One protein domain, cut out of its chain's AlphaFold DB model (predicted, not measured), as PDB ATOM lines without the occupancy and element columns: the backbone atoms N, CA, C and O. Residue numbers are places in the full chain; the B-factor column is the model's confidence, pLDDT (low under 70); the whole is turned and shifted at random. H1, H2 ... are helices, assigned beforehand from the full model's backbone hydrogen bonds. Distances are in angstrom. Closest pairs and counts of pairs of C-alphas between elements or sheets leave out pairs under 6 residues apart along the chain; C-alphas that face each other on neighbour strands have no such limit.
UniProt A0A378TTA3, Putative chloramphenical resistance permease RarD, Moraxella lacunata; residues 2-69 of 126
ATOM      1  N   ARG A   2      -8.115   7.283  38.409       42.50
ATOM      2  CA  ARG A   2      -9.025   6.831  37.329       42.50
ATOM      3  C   ARG A   2     -10.506   6.656  37.741       42.50
ATOM      4  O   ARG A   2     -11.322   6.275  36.919       42.50
ATOM      5  N   ARG A   3     -10.847   6.899  39.018       45.59
ATOM      6  CA  ARG A   3     -12.196   6.704  39.607       45.59
ATOM      7  C   ARG A   3     -12.971   8.004  39.889       45.59
ATOM      8  O   ARG A   3     -14.076   7.930  40.407       45.59
ATOM      9  N   ARG A   4     -12.392   9.185  39.631       43.50
ATOM     10  CA  ARG A   4     -12.911  10.471  40.155       43.50
ATOM     11  C   ARG A   4     -13.404  11.478  39.124       43.50
ATOM     12  O   ARG A   4     -13.897  12.527  39.517       43.50
ATOM     13  N   GLN A   5     -13.332  11.177  37.839       49.53
ATOM     14  CA  GLN A   5     -13.930  12.046  36.837       49.53
ATOM     15  C   GLN A   5     -15.319  11.506  36.542       49.53
ATOM     16  O   GLN A   5     -15.517  10.698  35.644       49.53
ATOM     17  N   ASN A   6     -16.283  11.936  37.355       51.75
ATOM     18  CA  ASN A   6     -17.718  11.751  37.133       51.75
ATOM     19  C   ASN A   6     -18.183  12.605  35.936       51.75
ATOM     20  O   ASN A   6     -19.219  13.256  35.980       51.75
ATOM     21  N   ILE A   7     -17.348  12.677  34.896       56.25
ATOM     22  CA  ILE A   7     -17.670  13.302  33.632       56.25
ATOM     23  C   ILE A   7     -18.653  12.327  32.988       56.25
ATOM     24  O   ILE A   7     -18.316  11.146  32.827       56.25
ATOM     25  N   PRO A   8     -19.885  12.762  32.691       68.00
ATOM     26  CA  PRO A   8     -20.820  11.935  31.953       68.00
ATOM     27  C   PRO A   8     -20.115  11.409  30.704       68.00
ATOM     28  O   PRO A   8     -19.436  12.167  30.013       68.00
ATOM     29  N   ALA A   9     -20.241  10.113  30.416       67.31
ATOM     30  CA  ALA A   9     -19.559   9.497  29.274       67.31
ATOM     31  C   ALA A   9     -19.901  10.222  27.952       67.31
ATOM     32  O   ALA A   9     -19.061  10.361  27.069       67.31
ATOM     33  N   LEU A  10     -21.109  10.793  27.893       72.00
ATOM     34  CA  LEU A  10     -21.583  11.682  26.839       72.00
ATOM     35  C   LEU A  10     -20.764  12.980  26.708       72.00
ATOM     36  O   LEU A  10     -20.478  13.413  25.600       72.00
ATOM     37  N   THR A  11     -20.362  13.595  27.823       78.69
ATOM     38  CA  THR A  11     -19.538  14.813  27.827       78.69
ATOM     39  C   THR A  11     -18.126  14.525  27.321       78.69
ATOM     40  O   THR A  11     -17.588  15.329  26.571       78.69
ATOM     41  N   GLY A  12     -17.549  13.368  27.667       81.00
ATOM     42  CA  GLY A  12     -16.270  12.924  27.098       81.00
ATOM     43  C   GLY A  12     -16.359  12.729  25.582       81.00
ATOM     44  O   GLY A  12     -15.591  13.334  24.842       81.00
ATOM     45  N   LEU A  13     -17.375  11.992  25.121       81.62
ATOM     46  CA  LEU A  13     -17.622  11.765  23.694       81.62
ATOM     47  C   LEU A  13     -17.830  13.075  22.915       81.62
ATOM     48  O   LEU A  13     -17.319  13.229  21.809       81.62
ATOM     49  N   PHE A  14     -18.561  14.032  23.490       84.62
ATOM     50  CA  PHE A  14     -18.782  15.338  22.872       84.62
ATOM     51  C   PHE A  14     -17.481  16.134  22.717       84.62
ATOM     52  O   PHE A  14     -17.276  16.780  21.690       84.62
ATOM     53  N   VAL A  15     -16.593  16.078  23.714       87.62
ATOM     54  CA  VAL A  15     -15.278  16.731  23.655       87.62
ATOM     55  C   VAL A  15     -14.401  16.071  22.592       87.62
ATOM     56  O   VAL A  15     -13.839  16.780  21.760       87.62
ATOM     57  N   ASP A  16     -14.352  14.738  22.553       88.25
ATOM     58  CA  ASP A  16     -13.587  13.992  21.548       88.25
ATOM     59  C   ASP A  16     -14.054  14.338  20.126       88.25
ATOM     60  O   ASP A  16     -13.246  14.659  19.250       88.25
ATOM     61  N   LEU A  17     -15.373  14.364  19.903       88.06
ATOM     62  CA  LEU A  17     -15.965  14.742  18.620       88.06
ATOM     63  C   LEU A  17     -15.708  16.211  18.274       88.06
ATOM     64  O   LEU A  17     -15.436  16.515  17.118       88.06
ATOM     65  N   SER A  18     -15.750  17.116  19.255       90.25
ATOM     66  CA  SER A  18     -15.486  18.547  19.045       90.25
ATOM     67  C   SER A  18     -14.033  18.820  18.648       90.25
ATOM     68  O   SER A  18     -13.778  19.748  17.886       90.25
ATOM     69  N   ILE A  19     -13.086  18.008  19.131       91.81
ATOM     70  CA  ILE A  19     -11.666  18.086  18.754       91.81
ATOM     71  C   ILE A  19     -11.429  17.468  17.369       91.81
ATOM     72  O   ILE A  19     -10.659  18.007  16.576       91.81
ATOM     73  N   ILE A  20     -12.103  16.358  17.051       89.94
ATOM     74  CA  ILE A  20     -11.977  15.674  15.754       89.94
ATOM     75  C   ILE A  20     -12.689  16.447  14.629       89.94
ATOM     76  O   ILE A  20     -12.196  16.483  13.502       89.94
ATOM     77  N   ALA A  21     -13.812  17.109  14.917       89.69
ATOM     78  CA  ALA A  21     -14.613  17.858  13.947       89.69
ATOM     79  C   ALA A  21     -13.814  18.858  13.082       89.69
ATOM     80  O   ALA A  21     -13.942  18.788  11.857       89.69
ATOM     81  N   PRO A  22     -12.968  19.756  13.634       90.88
ATOM     82  CA  PRO A  22     -12.180  20.677  12.816       90.88
ATOM     83  C   PRO A  22     -11.151  19.955  11.938       90.88
ATOM     84  O   PRO A  22     -10.926  20.370  10.804       90.88
ATOM     85  N   ILE A  23     -10.567  18.849  12.409       91.44
ATOM     86  CA  ILE A  23      -9.619  18.043  11.625       91.44
ATOM     87  C   ILE A  23     -10.336  17.412  10.425       91.44
ATOM     88  O   ILE A  23      -9.843  17.483   9.299       91.44
ATOM     89  N   CYS A  24     -11.531  16.860  10.645       88.00
ATOM     90  CA  CYS A  24     -12.369  16.328   9.575       88.00
ATOM     91  C   CYS A  24     -12.783  17.411   8.568       88.00
ATOM     92  O   CYS A  24     -12.739  17.161   7.367       88.00
ATOM     93  N   LEU A  25     -13.138  18.619   9.027       87.81
ATOM     94  CA  LEU A  25     -13.464  19.742   8.137       87.81
ATOM     95  C   LEU A  25     -12.279  20.130   7.249       87.81
ATOM     96  O   LEU A  25     -12.446  20.292   6.042       87.81
ATOM     97  N   VAL A  26     -11.075  20.220   7.819       90.44
ATOM     98  CA  VAL A  26      -9.856  20.488   7.047       90.44
ATOM     99  C   VAL A  26      -9.612  19.378   6.018       90.44
ATOM    100  O   VAL A  26      -9.367  19.673   4.851       90.44
ATOM    101  N   ALA A  27      -9.749  18.105   6.405       88.25
ATOM    102  CA  ALA A  27      -9.587  16.972   5.490       88.25
ATOM    103  C   ALA A  27     -10.612  16.974   4.335       88.25
ATOM    104  O   ALA A  27     -10.260  16.636   3.201       88.25
ATOM    105  N   LEU A  28     -11.854  17.397   4.603       86.06
ATOM    106  CA  LEU A  28     -12.906  17.561   3.593       86.06
ATOM    107  C   LEU A  28     -12.589  18.687   2.603       86.06
ATOM    108  O   LEU A  28     -12.845  18.524   1.412       86.06
ATOM    109  N   CYS A  29     -11.978  19.788   3.053       85.56
ATOM    110  CA  CYS A  29     -11.531  20.859   2.156       85.56
ATOM    111  C   CYS A  29     -10.491  20.376   1.131       85.56
ATOM    112  O   CYS A  29     -10.490  20.850  -0.003       85.56
ATOM    113  N   PHE A  30      -9.647  19.401   1.490       88.00
ATOM    114  CA  PHE A  30      -8.694  18.782   0.557       88.00
ATOM    115  C   PHE A  30      -9.338  17.764  -0.402       88.00
ATOM    116  O   PHE A  30      -8.733  17.415  -1.412       88.00
ATOM    117  N   HIS A  31     -10.569  17.317  -0.132       85.25
ATOM    118  CA  HIS A  31     -11.316  16.356  -0.950       85.25
ATOM    119  C   HIS A  31     -12.600  16.985  -1.514       85.25
ATOM    120  O   HIS A  31     -13.719  16.570  -1.201       85.25
ATOM    121  N   ALA A  32     -12.442  17.973  -2.400       77.00
ATOM    122  CA  ALA A  32     -13.555  18.697  -3.023       77.00
ATOM    123  C   ALA A  32     -14.562  17.778  -3.750       77.00
ATOM    124  O   ALA A  32     -15.768  18.032  -3.735       77.00
ATOM    125  N   SER A  33     -14.089  16.671  -4.330       79.31
ATOM    126  CA  SER A  33     -14.934  15.664  -4.982       79.31
ATOM    127  C   SER A  33     -15.883  14.965  -4.000       79.31
ATOM    128  O   SER A  33     -17.069  14.825  -4.296       79.31
ATOM    129  N   ALA A  34     -15.414  14.604  -2.803       77.38
ATOM    130  CA  ALA A  34     -16.243  13.980  -1.770       77.38
ATOM    131  C   ALA A  34     -17.320  14.942  -1.247       77.38
ATOM    132  O   ALA A  34     -18.478  14.556  -1.085       77.38
ATOM    133  N   MET A  35     -16.963  16.215  -1.055       79.44
ATOM    134  CA  MET A  35     -17.911  17.243  -0.628       79.44
ATOM    135  C   MET A  35     -19.008  17.476  -1.678       79.44
ATOM    136  O   MET A  35     -20.189  17.535  -1.337       79.44
ATOM    137  N   SER A  36     -18.638  17.520  -2.962       80.62
ATOM    138  CA  SER A  36     -19.604  17.655  -4.059       80.62
ATOM    139  C   SER A  36     -20.552  16.455  -4.181       80.62
ATOM    140  O   SER A  36     -21.734  16.643  -4.454       80.62
ATOM    141  N   ALA A  37     -20.074  15.235  -3.904       82.25
ATOM    142  CA  ALA A  37     -20.900  14.029  -3.933       82.25
ATOM    143  C   ALA A  37     -21.976  14.044  -2.836       82.25
ATOM    144  O   ALA A  37     -23.134  13.721  -3.103       82.25
ATOM    145  N   VAL A  38     -21.614  14.470  -1.621       80.94
ATOM    146  CA  VAL A  38     -22.549  14.531  -0.488       80.94
ATOM    147  C   VAL A  38     -23.580  15.642  -0.676       80.94
ATOM    148  O   VAL A  38     -24.768  15.400  -0.484       80.94
ATOM    149  N   ILE A  39     -23.152  16.842  -1.081       83.38
ATOM    150  CA  ILE A  39     -24.054  17.992  -1.274       83.38
ATOM    151  C   ILE A  39     -24.935  17.806  -2.521       83.38
ATOM    152  O   ILE A  39     -26.081  18.252  -2.541       83.38
ATOM    153  N   GLY A  40     -24.431  17.112  -3.545       83.00
ATOM    154  CA  GLY A  40     -25.124  16.904  -4.817       83.00
ATOM    155  C   GLY A  40     -26.373  16.021  -4.738       83.00
ATOM    156  O   GLY A  40     -27.155  16.000  -5.687       83.00
ATOM    157  N   SER A  41     -26.602  15.303  -3.633       85.38
ATOM    158  CA  SER A  41     -27.794  14.472  -3.452       85.38
ATOM    159  C   SER A  41     -28.371  14.598  -2.037       85.38
ATOM    160  O   SER A  41     -27.724  14.171  -1.076       85.38
ATOM    161  N   PRO A  42     -29.632  15.054  -1.881       85.12
ATOM    162  CA  PRO A  42     -30.315  15.081  -0.584       85.12
ATOM    163  C   PRO A  42     -30.336  13.714   0.120       85.12
ATOM    164  O   PRO A  42     -30.273  13.630   1.346       85.12
ATOM    165  N   MET A  43     -30.362  12.626  -0.657       89.38
ATOM    166  CA  MET A  43     -30.335  11.261  -0.136       89.38
ATOM    167  C   MET A  43     -28.989  10.910   0.516       89.38
ATOM    168  O   MET A  43     -28.959  10.171   1.498       89.38
ATOM    169  N   MET A  44     -27.865  11.427   0.001       87.00
ATOM    170  CA  MET A  44     -26.552  11.223   0.628       87.00
ATOM    171  C   MET A  44     -26.442  11.977   1.950       87.00
ATOM    172  O   MET A  44     -25.967  11.397   2.924       87.00
ATOM    173  N   ILE A  45     -26.937  13.216   2.015       88.50
ATOM    174  CA  ILE A  45     -26.979  13.990   3.263       88.50
ATOM    175  C   ILE A  45     -27.762  13.222   4.334       88.50
ATOM    176  O   ILE A  45     -27.279  13.051   5.453       88.50
ATOM    177  N   LEU A  46     -28.931  12.682   3.973       91.69
ATOM    178  CA  LEU A  46     -29.746  11.897   4.898       91.69
ATOM    179  C   LEU A  46     -29.015  10.638   5.392       91.69
ATOM    180  O   LEU A  46     -29.068  10.332   6.583       91.69
ATOM    181  N   LYS A  47     -28.287   9.937   4.512       88.88
ATOM    182  CA  LYS A  47     -27.455   8.782   4.896       88.88
ATOM    183  C   LYS A  47     -26.342   9.170   5.866       88.88
ATOM    184  O   LYS A  47     -26.136   8.462   6.845       88.88
ATOM    185  N   VAL A  48     -25.647  10.282   5.624       89.00
ATOM    186  CA  VAL A  48     -24.567  10.765   6.503       89.00
ATOM    187  C   VAL A  48     -25.110  11.098   7.892       89.00
ATOM    188  O   VAL A  48     -24.551  10.645   8.890       89.00
ATOM    189  N   ILE A  49     -26.233  11.819   7.965       89.31
ATOM    190  CA  ILE A  49     -26.889  12.138   9.241       89.31
ATOM    191  C   ILE A  49     -27.348  10.854   9.944       89.31
ATOM    192  O   ILE A  49     -27.093  10.683  11.135       89.31
ATOM    193  N   GLY A  50     -27.969   9.924   9.212       92.69
ATOM    194  CA  GLY A  50     -28.425   8.644   9.753       92.69
ATOM    195  C   GLY A  50     -27.284   7.799  10.329       92.69
ATOM    196  O   GLY A  50     -27.379   7.334  11.462       92.69
ATOM    197  N   LEU A  51     -26.175   7.653   9.596       90.94
ATOM    198  CA  LEU A  51     -24.980   6.945  10.069       90.94
ATOM    199  C   LEU A  51     -24.341   7.634  11.280       90.94
ATOM    200  O   LEU A  51     -23.907   6.951  12.209       90.94
ATOM    201  N   GLY A  52     -24.323   8.969  11.306       89.94
ATOM    202  CA  GLY A  52     -23.872   9.743  12.462       89.94
ATOM    203  C   GLY A  52     -24.710   9.465  13.713       89.94
ATOM    204  O   GLY A  52     -24.153   9.156  14.766       89.94
ATOM    205  N   LEU A  53     -26.041   9.491  13.595       90.44
ATOM    206  CA  LEU A  53     -26.954   9.185  14.704       90.44
ATOM    207  C   LEU A  53     -26.767   7.755  15.225       90.44
ATOM    208  O   LEU A  53     -26.623   7.557  16.431       90.44
ATOM    209  N   ILE A  54     -26.712   6.768  14.325       92.19
ATOM    210  CA  ILE A  54     -26.478   5.362  14.688       92.19
ATOM    211  C   ILE A  54     -25.134   5.211  15.412       92.19
ATOM    212  O   ILE A  54     -25.055   4.507  16.417       92.19
ATOM    213  N   SER A  55     -24.094   5.910  14.950       89.38
ATOM    214  CA  SER A  55     -22.764   5.863  15.568       89.38
ATOM    215  C   SER A  55     -22.783   6.412  16.994       89.38
ATOM    216  O   SER A  55     -22.250   5.770  17.894       89.38
ATOM    217  N   VAL A  56     -23.436   7.558  17.229       88.12
ATOM    218  CA  VAL A  56     -23.559   8.145  18.576       88.12
ATOM    219  C   VAL A  56     -24.314   7.204  19.516       88.12
ATOM    220  O   VAL A  56     -23.855   6.966  20.634       88.12
ATOM    221  N   LEU A  57     -25.427   6.625  19.057       88.56
ATOM    222  CA  LEU A  57     -26.213   5.665  19.840       88.56
ATOM    223  C   LEU A  57     -25.400   4.411  20.187       88.56
ATOM    224  O   LEU A  57     -25.390   3.984  21.341       88.56
ATOM    225  N   SER A  58     -24.674   3.855  19.214       87.31
ATOM    226  CA  SER A  58     -23.786   2.706  19.419       87.31
ATOM    227  C   SER A  58     -22.688   3.019  20.437       87.31
ATOM    228  O   SER A  58     -22.456   2.249  21.369       87.31
ATOM    229  N   GLN A  59     -22.047   4.184  20.315       87.00
ATOM    230  CA  GLN A  59     -20.980   4.601  21.220       87.00
ATOM    231  C   GLN A  59     -21.496   4.798  22.651       87.00
ATOM    232  O   GLN A  59     -20.843   4.379  23.607       87.00
ATOM    233  N   GLN A  60     -22.687   5.386  22.810       85.06
ATOM    234  CA  GLN A  60     -23.334   5.531  24.112       85.06
ATOM    235  C   GLN A  60     -23.648   4.166  24.736       85.06
ATOM    236  O   GLN A  60     -23.275   3.926  25.886       85.06
ATOM    237  N   ALA A  61     -24.272   3.260  23.978       84.75
ATOM    238  CA  ALA A  61     -24.584   1.911  24.446       84.75
ATOM    239  C   ALA A  61     -23.314   1.154  24.866       84.75
ATOM    240  O   ALA A  61     -23.290   0.501  25.909       84.75
ATOM    241  N   ASN A  62     -22.226   1.300  24.106       84.00
ATOM    242  CA  ASN A  62     -20.935   0.697  24.415       84.00
ATOM    243  C   ASN A  62     -20.326   1.233  25.725       84.00
ATOM    244  O   ASN A  62     -19.762   0.482  26.526       84.00
ATOM    245  N   LEU A  63     -20.453   2.539  25.976       82.38
ATOM    246  CA  LEU A  63     -19.992   3.176  27.211       82.38
ATOM    247  C   LEU A  63     -20.820   2.730  28.424       82.38
ATOM    248  O   LEU A  63     -20.257   2.483  29.490       82.38
ATOM    249  N   GLU A  64     -22.139   2.595  28.278       81.31
ATOM    250  CA  GLU A  64     -23.015   2.083  29.338       81.31
ATOM    251  C   GLU A  64     -22.759   0.599  29.626       81.31
ATOM    252  O   GLU A  64     -22.589   0.221  30.789       81.31
ATOM    253  N   ALA A  65     -22.623  -0.231  28.589       80.81
ATOM    254  CA  ALA A  65     -22.288  -1.648  28.713       80.81
ATOM    255  C   ALA A  65     -20.963  -1.859  29.468       80.81
ATOM    256  O   ALA A  65     -20.901  -2.684  30.379       80.81
ATOM    257  N   ASN A  66     -19.937  -1.054  29.172       78.00
ATOM    258  CA  ASN A  66     -18.659  -1.063  29.893       78.00
ATOM    259  C   ASN A  66     -18.783  -0.722  31.389       78.00
ATOM    260  O   ASN A  66     -17.953  -1.154  32.190       78.00
ATOM    261  N   ARG A  67     -19.782   0.081  31.783       75.94
ATOM    262  CA  ARG A  67     -20.009   0.467  33.190       75.94
ATOM    263  C   ARG A  67     -20.854  -0.558  33.946       75.94
ATOM    264  O   ARG A  67     -20.659  -0.712  35.149       75.94
ATOM    265  N   LEU A  68     -21.790  -1.214  33.260       74.62
ATOM    266  CA  LEU A  68     -22.750  -2.153  33.850       74.62
ATOM    267  C   LEU A  68     -22.218  -3.589  33.934       74.62
ATOM    268  O   LEU A  68     -22.601  -4.333  34.837       74.62
ATOM    269  N   LEU A  69     -21.351  -3.999  33.005       75.88
ATOM    270  CA  LEU A  69     -20.876  -5.377  32.913       75.88
ATOM    271  C   LEU A  69     -19.518  -5.565  33.606       75.88
ATOM    272  O   LEU A  69     -18.629  -4.722  33.479       75.88
TER     273      LEU A  69
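Overview. This is residues 2 to 69 of the 126 residues of the protein "Putative chloramphenical resistance permease RarD" of Moraxella lacunata (UniProt A0A378TTA3). Two long helices, H3 and the kinked H1, make the sides of an open frame; short H2 crosses one end, and residues 2 to 7 stick out at the other. The 68 printed residues have three named helices, in the order H1, H2, H3, and no named strand: all helix, loose, radius of gyration of the C-alphas 15.8 A, spans 46 by 23 by 13 A.

Arrangement. H3, residues 42 to 68, only just touches H1, residues 9 to 30, with 3 pairs of C-alphas within 8 A, from residues 9 to 10 and 60 to 63 alone; the closest, Ala 9 and Leu 63, are 6.7 A apart. They run opposite ways at 33 degrees, a shallow tilt only just short of steep. H2, residues 32 to 39, touches H3 only at the corner, closest C-alphas Val 38 and Met 44, 5.3 A, about perpendicular at 89 degrees. Every O i to N i+4 pair is within hydrogen-bond range in H2 and H3, 16 of 18 in H1.

Along the chain. H3 spans 39.2 A, ending at C-alpha 68 (-22.750, -2.153, 33.850). H1 spans 32.1 A from C-alpha 9 (-19.559, 9.497, 29.274), with a 31 degree kink near residue 20; H2 spans 10.7 A.

Size, cuts and confidence. The farthest C-alphas, Arg 3 and Gly 40, are 47.4 A apart. The printed part has no cut; both links are tight. Residues 2 to 9 have pLDDT under 70.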